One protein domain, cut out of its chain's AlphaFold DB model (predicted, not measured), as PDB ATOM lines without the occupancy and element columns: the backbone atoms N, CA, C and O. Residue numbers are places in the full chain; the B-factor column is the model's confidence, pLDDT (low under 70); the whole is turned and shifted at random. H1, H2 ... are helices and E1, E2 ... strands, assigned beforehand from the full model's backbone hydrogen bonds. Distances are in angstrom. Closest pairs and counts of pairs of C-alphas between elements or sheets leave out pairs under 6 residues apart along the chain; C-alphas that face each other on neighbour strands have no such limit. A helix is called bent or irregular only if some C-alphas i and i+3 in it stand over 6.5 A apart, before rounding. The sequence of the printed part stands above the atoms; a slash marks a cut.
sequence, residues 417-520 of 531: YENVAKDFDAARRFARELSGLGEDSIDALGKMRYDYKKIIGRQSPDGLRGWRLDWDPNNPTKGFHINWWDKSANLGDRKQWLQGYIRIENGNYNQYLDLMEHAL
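What this domain is: This is residues 417 to 520 of the 531 residues of the protein "Putative hemagglutinin-related protein" of Fimbriiglobus ruber (UniProt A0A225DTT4). One strongly twisted, curled sheet of six strands makes a wall, with H1 and H2 packed over one face as a second layer. H1 packs on E6, E5 and E4; H2 is over the bent strands E4 and E3. The printed part has 104 residues with two named helices and six named strands, in the order E1 H1 E2 E3 E4 E5 E6 H2. The mixed sheet runs E1 E6 E5 E4 E3 E2, and E2 to E6 form a meander, each strand the antiparallel neighbour of the one before. The class is mixed, helices and strands; the whole is compact, with a radius of gyration of the C-alphas of 13.1 A and spans of 36 by 27 by 25 A.

Where its parts are: E1, residues 417 to 421, begins with C-alpha 417 at (170.804, 96.787, 101.386). H1 is residues 424 to 434, 15.2 A long. E2 is residues 442 to 448. E3, residues 451 to 459, bends by 59 degrees at residue 456. E4, residues 465 to 472, bends by 58 degrees at residue 469. E5 is residues 479 to 486, 22.0 A, and E6 residues 498 to 504. H2, residues 509 to 519, ends with C-alpha 519 at (180.937, 119.953, 105.957).

How they stand to each other: E1 is parallel to E6, with N 419 and O 501 at 2.9 A. The hairpin E5 and E4 has N 468 and O 483 at 2.8 A, within hydrogen-bond range. H1 is on the sheet and touches E5; their closest C-alphas, of Ala 431 and Trp 484, are 5.3 A apart. H2 is on the same face, at a height over the sheet of 8.6 A. H1 and H2 are apart. Every O i to N i+4 pair is within hydrogen-bond range in both.

The domain as a whole: The printed part has no cut. The link E5 to E6 is long. Low confidence, under 70, includes residues 447 to 453.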
ATOM      1  N   TYR A 417     171.326  96.298 102.664       80.31
ATOM      2  CA  TYR A 417     170.804  96.787 101.386       80.31
ATOM      3  C   TYR A 417     171.759  97.786 100.717       80.31
ATOM      4  O   TYR A 417     172.113  98.801 101.318       80.31
ATOM      5  N   GLU A 418     172.135  97.536  99.461       83.75
ATOM      6  CA  GLU A 418     172.853  98.507  98.624       83.75
ATOM      7  C   GLU A 418     171.877  99.437  97.887       83.75
ATOM      8  O   GLU A 418     170.875  98.993  97.329       83.75
ATOM      9  N   ASN A 419     172.212 100.726  97.849       79.75
ATOM     10  CA  ASN A 419     171.633 101.737  96.967       79.75
ATOM     11  C   ASN A 419     172.754 102.590  96.349       79.75
ATOM     12  O   ASN A 419     173.868 102.651  96.874       79.75
ATOM     13  N   VAL A 420     172.444 103.319  95.275       77.50
ATOM     14  CA  VAL A 420     173.336 104.326  94.671       77.50
ATOM     15  C   VAL A 420     172.612 105.672  94.617       77.50
ATOM     16  O   VAL A 420     171.405 105.719  94.383       77.50
ATOM     17  N   ALA A 421     173.337 106.766  94.844       72.25
ATOM     18  CA  ALA A 421     172.824 108.129  94.766       72.25
ATOM     19  C   ALA A 421     173.799 109.050  94.017       72.25
ATOM     20  O   ALA A 421     175.012 108.897  94.142       72.25
ATOM     21  N   LYS A 422     173.262 110.033  93.280       69.81
ATOM     22  CA  LYS A 422     174.045 110.947  92.426       69.81
ATOM     23  C   LYS A 422     175.067 111.823  93.172       69.81
ATOM     24  O   LYS A 422     176.011 112.312  92.565       69.81
ATOM     25  N   ASP A 423     174.852 112.062  94.464       69.94
ATOM     26  CA  ASP A 423     175.653 112.944  95.315       69.94
ATOM     27  C   ASP A 423     175.477 112.601  96.807       69.94
ATOM     28  O   ASP A 423     174.643 111.770  97.191       69.94
ATOM     29  N   PHE A 424     176.294 113.242  97.651       73.19
ATOM     30  CA  PHE A 424     176.280 113.080  99.106       73.19
ATOM     31  C   PHE A 424     174.921 113.424  99.726       73.19
ATOM     32  O   PHE A 424     174.448 112.678 100.580       73.19
ATOM     33  N   ASP A 425     174.252 114.491  99.288       65.75
ATOM     34  CA  ASP A 425     172.997 114.924  99.905       65.75
ATOM     35  C   ASP A 425     171.793 114.067  99.486       65.75
ATOM     36  O   ASP A 425     170.912 113.778 100.303       65.75
ATOM     37  N   ALA A 426     171.769 113.529  98.264       60.91
ATOM     38  CA  ALA A 426     170.838 112.465  97.904       60.91
ATOM     39  C   ALA A 426     171.080 111.204  98.751       60.91
ATOM     40  O   ALA A 426     170.111 110.652  99.277       60.91
ATOM     41  N   ALA A 427     172.339 110.796  98.954       76.06
ATOM     42  CA  ALA A 427     172.669 109.674  99.833       76.06
ATOM     43  C   ALA A 427     172.233 109.932 101.286       76.06
ATOM     44  O   ALA A 427     171.607 109.078 101.909       76.06
ATOM     45  N   ARG A 428     172.494 111.132 101.815       78.81
ATOM     46  CA  ARG A 428     172.161 111.559 103.182       78.81
ATOM     47  C   ARG A 428     170.656 111.566 103.434       78.81
ATOM     48  O   ARG A 428     170.215 111.078 104.473       78.81
ATOM     49  N   ARG A 429     169.859 112.080 102.490       71.94
ATOM     50  CA  ARG A 429     168.390 112.080 102.598       71.94
ATOM     51  C   ARG A 429     167.826 110.659 102.563       71.94
ATOM     52  O   ARG A 429     167.053 110.320 103.452       71.94
ATOM     53  N   PHE A 430     168.271 109.802 101.634       75.50
ATOM     54  CA  PHE A 430     167.867 108.388 101.618       75.50
ATOM     55  C   PHE A 430     168.266 107.656 102.907       75.50
ATOM     56  O   PHE A 430     167.482 106.878 103.441       75.50
ATOM     57  N   ALA A 431     169.460 107.922 103.440       83.00
ATOM     58  CA  ALA A 431     169.940 107.315 104.676       83.00
ATOM     59  C   ALA A 431     169.114 107.747 105.899       83.00
ATOM     60  O   ALA A 431     168.791 106.918 106.754       83.00
ATOM     61  N   ARG A 432     168.730 109.030 105.968       82.56
ATOM     62  CA  ARG A 432     167.825 109.566 106.994       82.56
ATOM     63  C   ARG A 432     166.420 108.958 106.895       82.56
ATOM     64  O   ARG A 432     165.857 108.587 107.923       82.56
ATOM     65  N   GLU A 433     165.879 108.838 105.683       78.88
ATOM     66  CA  GLU A 433     164.569 108.227 105.431       78.88
ATOM     67  C   GLU A 433     164.566 106.751 105.849       78.88
ATOM     68  O   GLU A 433     163.815 106.371 106.742       78.88
ATOM     69  N   LEU A 434     165.466 105.935 105.283       81.75
ATOM     70  CA  LEU A 434     165.542 104.489 105.522       81.75
ATOM     71  C   LEU A 434     165.754 104.136 107.001       81.75
ATOM     72  O   LEU A 434     165.164 103.171 107.488       81.75
ATOM     73  N   SER A 435     166.538 104.934 107.733       87.19
ATOM     74  CA  SER A 435     166.726 104.764 109.182       87.19
ATOM     75  C   SER A 435     165.534 105.220 110.034       87.19
ATOM     76  O   SER A 435     165.516 104.923 111.224       87.19
ATOM     77  N   GLY A 436     164.531 105.909 109.475       81.62
ATOM     78  CA  GLY A 436     163.385 106.437 110.229       81.62
ATOM     79  C   GLY A 436     163.786 107.513 111.246       81.62
ATOM     80  O   GLY A 436     163.296 107.511 112.380       81.62
ATOM     81  N   LEU A 437     164.740 108.372 110.869       80.94
ATOM     82  CA  LEU A 437     165.411 109.320 111.760       80.94
ATOM     83  C   LEU A 437     164.714 110.698 111.791       80.94
ATOM     84  O   LEU A 437     164.614 111.384 110.767       80.94
ATOM     85  N   GLY A 438     164.274 111.118 112.980       69.44
ATOM     86  CA  GLY A 438     163.560 112.376 113.220       69.44
ATOM     87  C   GLY A 438     164.438 113.633 113.303       69.44
ATOM     88  O   GLY A 438     165.672 113.580 113.220       69.44
ATOM     89  N   GLU A 439     163.783 114.790 113.457       66.94
ATOM     90  CA  GLU A 439     164.460 116.085 113.664       66.94
ATOM     91  C   GLU A 439     165.180 116.156 115.021       66.94
ATOM     92  O   GLU A 439     166.181 116.854 115.151       66.94
ATOM     93  N   ASP A 440     164.733 115.360 115.998       70.56
ATOM     94  CA  ASP A 440     165.332 115.161 117.328       70.56
ATOM     95  C   ASP A 440     166.732 114.518 117.296       70.56
ATOM     96  O   ASP A 440     167.357 114.313 118.337       70.56
ATOM     97  N   SER A 441     167.227 114.188 116.102       77.50
ATOM     98  CA  SER A 441     168.556 113.629 115.898       77.50
ATOM     99  C   SER A 441     169.677 114.458 116.540       77.50
ATOM    100  O   SER A 441     169.633 115.683 116.652       77.50
ATOM    101  N   ILE A 442     170.745 113.761 116.910       77.62
ATOM    102  CA  ILE A 442     171.997 114.304 117.430       77.62
ATOM    103  C   ILE A 442     173.162 113.906 116.517       77.62
ATOM    104  O   ILE A 442     173.037 113.033 115.653       77.62
ATOM    105  N   ASP A 443     174.307 114.555 116.701       85.75
ATOM    106  CA  ASP A 443     175.507 114.306 115.904       85.75
ATOM    107  C   ASP A 443     176.070 112.902 116.187       85.75
ATOM    108  O   ASP A 443     176.436 112.577 117.318       85.75
ATOM    109  N   ALA A 444     176.156 112.062 115.153       83.88
ATOM    110  CA  ALA A 444     176.789 110.753 115.258       83.88
ATOM    111  C   ALA A 444     178.311 110.941 115.246       83.88
ATOM    112  O   ALA A 444     178.881 111.396 114.250       83.88
ATOM    113  N   LEU A 445     178.967 110.613 116.359       82.62
ATOM    114  CA  LEU A 445     180.408 110.789 116.536       82.62
ATOM    115  C   LEU A 445     181.182 109.512 116.190       82.62
ATOM    116  O   LEU A 445     180.762 108.406 116.523       82.62
ATOM    117  N   GLY A 446     182.358 109.667 115.582       75.12
ATOM    118  CA  GLY A 446     183.210 108.544 115.201       75.12
ATOM    119  C   GLY A 446     184.703 108.859 115.161       75.12
ATOM    120  O   GLY A 446     185.176 109.831 115.759       75.12
ATOM    121  N   LYS A 447     185.450 107.982 114.482       67.19
ATOM    122  CA  LYS A 447     186.908 108.049 114.344       67.19
ATOM    123  C   LYS A 447     187.296 108.507 112.939       67.19
ATOM    124  O   LYS A 447     186.882 107.886 111.968       67.19
ATOM    125  N   MET A 448     188.171 109.505 112.842       59.31
ATOM    126  CA  MET A 448     188.835 109.894 111.596       59.31
ATOM    127  C   MET A 448     190.345 109.665 111.739       59.31
ATOM    128  O   MET A 448     191.031 110.447 112.391       59.31
ATOM    129  N   ARG A 449     190.861 108.597 111.110       56.00
ATOM    130  CA  ARG A 449     192.292 108.218 111.017       56.00
ATOM    131  C   ARG A 449     193.004 108.036 112.375       56.00
ATOM    132  O   ARG A 449     193.257 106.899 112.773       56.00
ATOM    133  N   TYR A 450     193.259 109.122 113.103       48.94
ATOM    134  CA  TYR A 450     193.873 109.155 114.438       48.94
ATOM    135  C   TYR A 450     192.989 109.809 115.516       48.94
ATOM    136  O   TYR A 450     193.158 109.491 116.690       48.94
ATOM    137  N   ASP A 451     192.037 110.665 115.135       57.25
ATOM    138  CA  ASP A 451     191.166 111.400 116.059       57.25
ATOM    139  C   ASP A 451     189.845 110.654 116.321       57.25
ATOM    140  O   ASP A 451     189.327 109.950 115.451       57.25
ATOM    141  N   TYR A 452     189.293 110.815 117.523       54.75
ATOM    142  CA  TYR A 452     188.035 110.229 117.987       54.75
ATOM    143  C   TYR A 452     187.134 111.357 118.512       54.75
ATOM    144  O   TYR A 452     187.579 112.132 119.354       54.75
ATOM    145  N   LYS A 453     185.851 111.361 118.108       67.56
ATOM    146  CA  LYS A 453     184.821 112.417 118.298       67.56
ATOM    147  C   LYS A 453     184.675 113.429 117.146       67.56
ATOM    148  O   LYS A 453     184.119 114.504 117.354       67.56
ATOM    149  N   LYS A 454     185.081 113.092 115.918       73.50
ATOM    150  CA  LYS A 454     184.609 113.845 114.739       73.50
ATOM    151  C   LYS A 454     183.141 113.509 114.466       73.50
ATOM    152  O   LYS A 454     182.741 112.360 114.651       73.50
ATOM    153  N   ILE A 455     182.354 114.499 114.044       79.00
ATOM    154  CA  ILE A 455     180.991 114.271 113.548       79.00
ATOM    155  C   ILE A 455     181.119 113.535 112.214       79.00
ATOM    156  O   ILE A 455     181.853 113.977 111.335       79.00
ATOM    157  N   ILE A 456     180.429 112.406 112.085       83.25
ATOM    158  CA  ILE A 456     180.417 111.586 110.868       83.25
ATOM    159  C   ILE A 456     179.005 111.366 110.318       83.25
ATOM    160  O   ILE A 456     178.845 110.743 109.277       83.25
ATOM    161  N   GLY A 457     177.966 111.861 110.989       86.62
ATOM    162  CA  GLY A 457     176.586 111.749 110.528       86.62
ATOM    163  C   GLY A 457     175.585 112.163 111.595       86.62
ATOM    164  O   GLY A 457     175.885 113.013 112.436       86.62
ATOM    165  N   ARG A 458     174.394 111.558 111.583       86.81
ATOM    166  CA  ARG A 458     173.310 111.857 112.532       86.81
ATOM    167  C   ARG A 458     172.642 110.574 113.016       86.81
ATOM    168  O   ARG A 458     172.457 109.637 112.244       86.81
ATOM    169  N   GLN A 459     172.256 110.550 114.285       91.06
ATOM    170  CA  GLN A 459     171.588 109.419 114.933       91.06
ATOM    171  C   GLN A 459     170.478 109.906 115.867       91.06
ATOM    172  O   GLN A 459     170.460 111.074 116.236       91.06
ATOM    173  N   SER A 460     169.554 109.034 116.262       86.81
ATOM    174  CA  SER A 460     168.569 109.345 117.303       86.81
ATOM    175  C   SER A 460     169.257 109.520 118.673       86.81
ATOM    176  O   SER A 460     170.383 109.037 118.852       86.81
ATOM    177  N   PRO A 461     168.623 110.183 119.661       84.00
ATOM    178  CA  PRO A 461     169.202 110.373 120.998       84.00
ATOM    179  C   PRO A 461     169.603 109.068 121.708       84.00
ATOM    180  O   PRO A 461     170.606 109.025 122.414       84.00
ATOM    181  N   ASP A 462     168.860 107.985 121.469       85.94
ATOM    182  CA  ASP A 462     169.141 106.620 121.945       85.94
ATOM    183  C   ASP A 462     170.154 105.839 121.071       85.94
ATOM    184  O   ASP A 462     170.550 104.716 121.393       85.94
ATOM    185  N   GLY A 463     170.565 106.408 119.934       87.44
ATOM    186  CA  GLY A 463     171.417 105.780 118.926       87.44
ATOM    187  C   GLY A 463     170.808 104.562 118.216       87.44
ATOM    188  O   GLY A 463     171.540 103.864 117.506       87.44
ATOM    189  N   LEU A 464     169.514 104.261 118.399       89.50
ATOM    190  CA  LEU A 464     168.816 103.132 117.766       89.50
ATOM    191  C   LEU A 464     168.657 103.300 116.253       89.50
ATOM    192  O   LEU A 464     168.588 102.300 115.537       89.50
ATOM    193  N   ARG A 465     168.642 104.536 115.761       92.38
ATOM    194  CA  ARG A 465     168.510 104.887 114.344       92.38
ATOM    195  C   ARG A 465     169.610 105.848 113.949       92.38
ATOM    196  O   ARG A 465     170.069 106.630 114.780       92.38
ATOM    197  N   GLY A 466     170.028 105.818 112.692       91.06
ATOM    198  CA  GLY A 466     170.973 106.808 112.199       91.06
ATOM    199  C   GLY A 466     171.625 106.474 110.874       91.06
ATOM    200  O   GLY A 466     171.344 105.460 110.233       91.06
ATOM    201  N   TRP A 467     172.535 107.360 110.492       93.44
ATOM    202  CA  TRP A 467     173.426 107.196 109.361       93.44
ATOM    203  C   TRP A 467     174.793 107.816 109.648       93.44
ATOM    204  O   TRP A 467     174.930 108.720 110.477       93.44
ATOM    205  N   ARG A 468     175.812 107.332 108.937       91.44
ATOM    206  CA  ARG A 468     177.172 107.866 108.981       91.44
ATOM    207  C   ARG A 468     177.856 107.792 107.621       91.44
ATOM    208  O   ARG A 468     177.676 106.824 106.885       91.44
ATOM    209  N   LEU A 469     178.667 108.796 107.336       88.88
ATOM    210  CA  LEU A 469     179.634 108.819 106.255       88.88
ATOM    211  C   LEU A 469     180.756 107.819 106.542       88.88
ATOM    212  O   LEU A 469     181.195 107.676 107.685       88.88
ATOM    213  N   ASP A 470     181.201 107.109 105.512       87.19
ATOM    214  CA  ASP A 470     182.167 106.026 105.647       87.19
ATOM    215  C   ASP A 470     182.970 105.835 104.348       87.19
ATOM    216  O   ASP A 470     182.561 106.263 103.263       87.19
ATOM    217  N   TRP A 471     184.124 105.180 104.459       85.88
ATOM    218  CA  TRP A 471     184.981 104.855 103.317       85.88
ATOM    219  C   TRP A 471     185.512 103.431 103.454       85.88
ATOM    220  O   TRP A 471     186.212 103.118 104.418       85.88
ATOM    221  N   ASP A 472     185.210 102.575 102.476       83.81
ATOM    222  CA  ASP A 472     185.747 101.212 102.418       83.81
ATOM    223  C   ASP A 472     186.915 101.145 101.413       83.81
ATOM    224  O   ASP A 472     186.681 101.163 100.202       83.81
ATOM    225  N   PRO A 473     188.180 101.064 101.877       76.25
ATOM    226  CA  PRO A 473     189.341 100.956 100.996       76.25
ATOM    227  C   PRO A 473     189.523  99.547 100.409       76.25
ATOM    228  O   PRO A 473     190.305  99.384  99.476       76.25
ATOM    229  N   ASN A 474     188.850  98.530 100.959       74.88
ATOM    230  CA  ASN A 474     188.999  97.130 100.554       74.88
ATOM    231  C   ASN A 474     187.913  96.706  99.553       74.88
ATOM    232  O   ASN A 474     188.113  95.769  98.782       74.88
ATOM    233  N   ASN A 475     186.777  97.403  99.547       73.38
ATOM    234  CA  ASN A 475     185.690  97.226  98.591       73.38
ATOM    235  C   ASN A 475     185.577  98.476  97.692       73.38
ATOM    236  O   ASN A 475     184.791  99.374  97.999       73.38
ATOM    237  N   PRO A 476     186.313  98.559  96.563       59.91
ATOM    238  CA  PRO A 476     186.262  99.721  95.665       59.91
ATOM    239  C   PRO A 476     184.884  99.913  95.007       59.91
ATOM    240  O   PRO A 476     184.539 101.020  94.600       59.91
ATOM    241  N   THR A 477     184.065  98.860  94.949       60.72
ATOM    242  CA  THR A 477     182.653  98.922  94.543       60.72
ATOM    243  C   THR A 477     181.716  99.477  95.620       60.72
ATOM    244  O   THR A 477     180.584  99.793  95.284       60.72
ATOM    245  N   LYS A 478     182.173  99.661  96.868       74.19
ATOM    246  CA  LYS A 478     181.458 100.346  97.963       74.19
ATOM    247  C   LYS A 478     182.062 101.726  98.256       74.19
ATOM    248  O   LYS A 478     181.312 102.691  98.341       74.19
ATOM    249  N   GLY A 479     183.394 101.836  98.300       84.12
ATOM    250  CA  GLY A 479     184.154 103.090  98.202       84.12
ATOM    251  C   GLY A 479     183.646 104.204  99.119       84.12
ATOM    252  O   GLY A 479     183.532 104.005 100.331       84.12
ATOM    253  N   PHE A 480     183.320 105.365  98.541       87.81
ATOM    254  CA  PHE A 480     182.691 106.484  99.247       87.81
ATOM    255  C   PHE A 480     181.175 106.273  99.387       87.81
ATOM    256  O   PHE A 480     180.445 106.224  98.392       87.81
ATOM    257  N   HIS A 481     180.692 106.140 100.626       90.25
ATOM    258  CA  HIS A 481     179.302 105.775 100.900       90.25
ATOM    259  C   HIS A 481     178.785 106.312 102.241       90.25
ATOM    260  O   HIS A 481     179.542 106.736 103.115       90.25
ATOM    261  N   ILE A 482     177.465 106.246 102.417       90.62
ATOM    262  CA  ILE A 482     176.793 106.432 103.705       90.62
ATOM    263  C   ILE A 482     176.223 105.092 104.166       90.62
ATOM    264  O   ILE A 482     175.408 104.497 103.464       90.62
ATOM    265  N   ASN A 483     176.611 104.638 105.357       93.06
ATOM    266  CA  ASN A 483     175.973 103.515 106.048       93.06
ATOM    267  C   ASN A 483     174.766 104.020 106.855       93.06
ATOM    268  O   ASN A 483     174.869 105.050 107.522       93.06
ATOM    269  N   TRP A 484     173.649 103.290 106.852       93.69
ATOM    270  CA  TRP A 484     172.430 103.612 107.612       93.69
ATOM    271  C   TRP A 484     171.932 102.415 108.431       93.69
ATOM    272  O   TRP A 484     172.221 101.265 108.089       93.69
ATOM    273  N   TRP A 485     171.204 102.674 109.523       93.19
ATOM    274  CA  TRP A 485     170.660 101.634 110.402       93.19
ATOM    275  C   TRP A 485     169.347 102.016 111.102       93.19
ATOM    276  O   TRP A 485     169.148 103.158 111.510       93.19
ATOM    277  N   ASP A 486     168.509 101.006 111.344       91.00
ATOM    278  CA  ASP A 486     167.522 100.949 112.423       91.00
ATOM    279  C   ASP A 486     167.649  99.613 113.186       91.00
ATOM    280  O   ASP A 486     167.311  98.526 112.696       91.00
ATOM    281  N   LYS A 487     168.104  99.713 114.435       89.38
ATOM    282  CA  LYS A 487     168.209  98.611 115.402       89.38
ATOM    283  C   LYS A 487     167.147  98.686 116.508       89.38
ATOM    284  O   LYS A 487     167.288  98.002 117.517       89.38
ATOM    285  N   SER A 488     166.082  99.480 116.340       80.75
ATOM    286  CA  SER A 488     165.066  99.668 117.394       80.75
ATOM    287  C   SER A 488     164.308  98.393 117.795       80.75
ATOM    288  O   SER A 488     163.791  98.329 118.905       80.75
ATOM    289  N   ALA A 489     164.309  97.349 116.957       68.81
ATOM    290  CA  ALA A 489     163.759  96.037 117.312       68.81
ATOM    291  C   ALA A 489     164.677  95.185 118.218       68.81
ATOM    292  O   ALA A 489     164.168  94.392 119.007       68.81
ATOM    293  N   ASN A 490     166.009  95.305 118.107       66.50
ATOM    294  CA  ASN A 490     166.957  94.601 118.978       66.50
ATOM    295  C   ASN A 490     168.353  95.253 118.965       66.50
ATOM    296  O   ASN A 490     169.017  95.344 117.930       66.50
ATOM    297  N   LEU A 491     168.831  95.634 120.151       59.16
ATOM    298  CA  LEU A 491     170.134  96.265 120.372       59.16
ATOM    299  C   LEU A 491     171.342  95.350 120.096       59.16
ATOM    300  O   LEU A 491     172.405  95.866 119.750       59.16
ATOM    301  N   GLY A 492     171.209  94.032 120.289       61.88
ATOM    302  CA  GLY A 492     172.356  93.121 120.434       61.88
ATOM    303  C   GLY A 492     172.781  92.328 119.192       61.88
ATOM    304  O   GLY A 492     173.923  91.884 119.130       61.88
ATOM    305  N   ASP A 493     171.898  92.138 118.207       75.69
ATOM    306  CA  ASP A 493     172.147  91.248 117.061       75.69
ATOM    307  C   ASP A 493     172.019  91.982 115.720       75.69
ATOM    308  O   ASP A 493     170.930  92.400 115.324       75.69
ATOM    309  N   ARG A 494     173.129  92.079 114.976       71.19
ATOM    310  CA  ARG A 494     173.174  92.710 113.645       71.19
ATOM    311  C   ARG A 494     172.309  91.971 112.608       71.19
ATOM    312  O   ARG A 494     171.889  92.588 111.634       71.19
ATOM    313  N   LYS A 495     171.962  90.695 112.829       75.44
ATOM    314  CA  LYS A 495     170.982  89.952 112.008       75.44
ATOM    315  C   LYS A 495     169.533  90.413 112.228       75.44
ATOM    316  O   LYS A 495     168.643  89.981 111.506       75.44
ATOM    317  N   GLN A 496     169.288  91.284 113.205       77.25
ATOM    318  CA  GLN A 496     167.969  91.845 113.521       77.25
ATOM    319  C   GLN A 496     167.897  93.355 113.216       77.25
ATOM    320  O   GLN A 496     166.900  94.018 113.511       77.25
ATOM    321  N   TRP A 497     168.931  93.925 112.593       86.31
ATOM    322  CA  TRP A 497     168.947  95.326 112.169       86.31
ATOM    323  C   TRP A 497     168.331  95.471 110.775       86.31
ATOM    324  O   TRP A 497     168.513  94.606 109.918       86.31
ATOM    325  N   LEU A 498     167.636  96.580 110.534       88.31
ATOM    326  CA  LEU A 498     167.487  97.119 109.184       88.31
ATOM    327  C   LEU A 498     168.730  97.964 108.929       88.31
ATOM    328  O   LEU A 498     169.108  98.761 109.786       88.31
ATOM    329  N   GLN A 499     169.417  97.739 107.817       91.69
ATOM    330  CA  GLN A 499     170.698  98.386 107.547       91.69
ATOM    331  C   GLN A 499     171.022  98.374 106.057       91.69
ATOM    332  O   GLN A 499     170.518  97.549 105.293       91.69
ATOM    333  N   GLY A 500     171.945  99.236 105.659       90.44
ATOM    334  CA  GLY A 500     172.458  99.242 104.302       90.44
ATOM    335  C   GLY A 500     173.515 100.305 104.083       90.44
ATOM    336  O   GLY A 500     173.892 101.032 105.006       90.44
ATOM    337  N   TYR A 501     173.951 100.414 102.835       90.81
ATOM    338  CA  TYR A 501     174.810 101.488 102.368       90.81
ATOM    339  C   TYR A 501     174.241 102.137 101.114       90.81
ATOM    340  O   TYR A 501     173.696 101.469 100.237       90.81
ATOM    341  N   ILE A 502     174.391 103.454 101.025       88.88
ATOM    342  CA  ILE A 502     174.119 104.218  99.813       88.88
ATOM    343  C   ILE A 502     175.455 104.741  99.302       88.88
ATOM    344  O   ILE A 502     176.097 105.566  99.958       88.88
ATOM    345  N   ARG A 503     175.893 104.224  98.156       89.31
ATOM    346  CA  ARG A 503     177.128 104.645  97.495       89.31
ATOM    347  C   ARG A 503     176.902 105.921  96.698       89.31
ATOM    348  O   ARG A 503     175.843 106.105  96.101       89.31
ATOM    349  N   ILE A 504     177.913 106.780  96.670       83.25
ATOM    350  CA  ILE A 504     177.878 108.042  95.932       83.25
ATOM    351  C   ILE A 504     178.451 107.798  94.530       83.25
ATOM    352  O   ILE A 504     179.544 107.248  94.367       83.25
ATOM    353  N   GLU A 505     177.686 108.161  93.506       80.06
ATOM    354  CA  GLU A 505     178.060 108.018  92.102       80.06
ATOM    355  C   GLU A 505     179.311 108.853  91.787       80.06
ATOM    356  O   GLU A 505     179.409 110.016  92.167       80.06
ATOM    357  N   ASN A 506     180.308 108.236  91.142       79.12
ATOM    358  CA  ASN A 506     181.652 108.803  90.927       79.12
ATOM    359  C   ASN A 506     182.389 109.261  92.213       79.12
ATOM    360  O   ASN A 506     183.411 109.945  92.134       79.12
ATOM    361  N   GLY A 507     181.902 108.850  93.391       78.62
ATOM    362  CA  GLY A 507     182.417 109.245  94.696       78.62
ATOM    363  C   GLY A 507     183.844 108.759  94.961       78.62
ATOM    364  O   GLY A 507     184.111 107.556  94.935       78.62
ATOM    365  N   ASN A 508     184.757 109.687  95.256       83.44
ATOM    366  CA  ASN A 508     186.181 109.407  95.460       83.44
ATOM    367  C   ASN A 508     186.695 109.787  96.866       83.44
ATOM    368  O   ASN A 508     186.006 110.426  97.659       83.44
ATOM    369  N   TYR A 509     187.928 109.371  97.177       83.06
ATOM    370  CA  TYR A 509     188.518 109.530  98.512       83.06
ATOM    371  C   TYR A 509     188.748 110.992  98.923       83.06
ATOM    372  O   TYR A 509     188.629 111.311 100.103       83.06
ATOM    373  N   ASN A 510     189.026 111.892  97.977       79.62
ATOM    374  CA  ASN A 510     189.241 113.304  98.294       79.62
ATOM    375  C   ASN A 510     187.911 113.965  98.683       79.62
ATOM    376  O   ASN A 510     187.841 114.612  99.716       79.62
ATOM    377  N   GLN A 511     186.825 113.682  97.952       77.38
ATOM    378  CA  GLN A 511     185.475 114.142  98.316       77.38
ATOM    379  C   GLN A 511     185.038 113.642  99.705       77.38
ATOM    380  O   GLN A 511     184.395 114.377 100.454       77.38
ATOM    381  N   TYR A 512     185.406 112.406 100.067       81.56
ATOM    382  CA  TYR A 512     185.201 111.878 101.418       81.56
ATOM    383  C   TYR A 512     185.952 112.703 102.480       81.56
ATOM    384  O   TYR A 512     185.368 113.028 103.512       81.56
ATOM    385  N   LEU A 513     187.217 113.061 102.231       78.00
ATOM    386  CA  LEU A 513     188.010 113.890 103.147       78.00
ATOM    387  C   LEU A 513     187.459 115.321 103.250       78.00
ATOM    388  O   LEU A 513     187.213 115.780 104.363       78.00
ATOM    389  N   ASP A 514     187.174 115.982 102.126       73.75
ATOM    390  CA  ASP A 514     186.663 117.360 102.088       73.75
ATOM    391  C   ASP A 514     185.366 117.509 102.907       73.75
ATOM    392  O   ASP A 514     185.215 118.442 103.698       73.75
ATOM    393  N   LEU A 515     184.434 116.556 102.784       73.00
ATOM    394  CA  LEU A 515     183.180 116.550 103.548       73.00
ATOM    395  C   LEU A 515     183.397 116.255 105.044       73.00
ATOM    396  O   LEU A 515     182.705 116.820 105.895       73.00
ATOM    397  N   MET A 516     184.376 115.413 105.377       70.75
ATOM    398  CA  MET A 516     184.764 115.098 106.758       70.75
ATOM    399  C   MET A 516     185.500 116.253 107.459       70.75
ATOM    400  O   MET A 516     185.390 116.389 108.681       70.75
ATOM    401  N   GLU A 517     186.230 117.090 106.719       65.75
ATOM    402  CA  GLU A 517     186.941 118.256 107.255       65.75
ATOM    403  C   GLU A 517     186.053 119.512 107.283       65.75
ATOM    404  O   GLU A 517     185.928 120.146 108.334       65.75
ATOM    405  N   HIS A 518     185.369 119.838 106.180       55.19
ATOM    406  CA  HIS A 518     184.619 121.092 106.038       55.19
ATOM    407  C   HIS A 518     183.129 120.987 106.389       55.19
ATOM    408  O   HIS A 518     182.632 121.823 107.145       55.19
ATOM    409  N   ALA A 519     182.404 119.992 105.863       50.25
ATOM    410  CA  ALA A 519     180.937 119.953 105.957       50.25
ATOM    411  C   ALA A 519     180.411 119.365 107.277       50.25
ATOM    412  O   ALA A 519     179.365 119.786 107.768       50.25
ATOM    413  N   LEU A 520     181.131 118.403 107.863       55.66
ATOM    414  CA  LEU A 520     180.786 117.794 109.155       55.66
ATOM    415  C   LEU A 520     181.721 118.242 110.292       55.66
ATOM    416  O   LEU A 520     181.322 118.264 111.455       55.66
TER     417      LEU A 520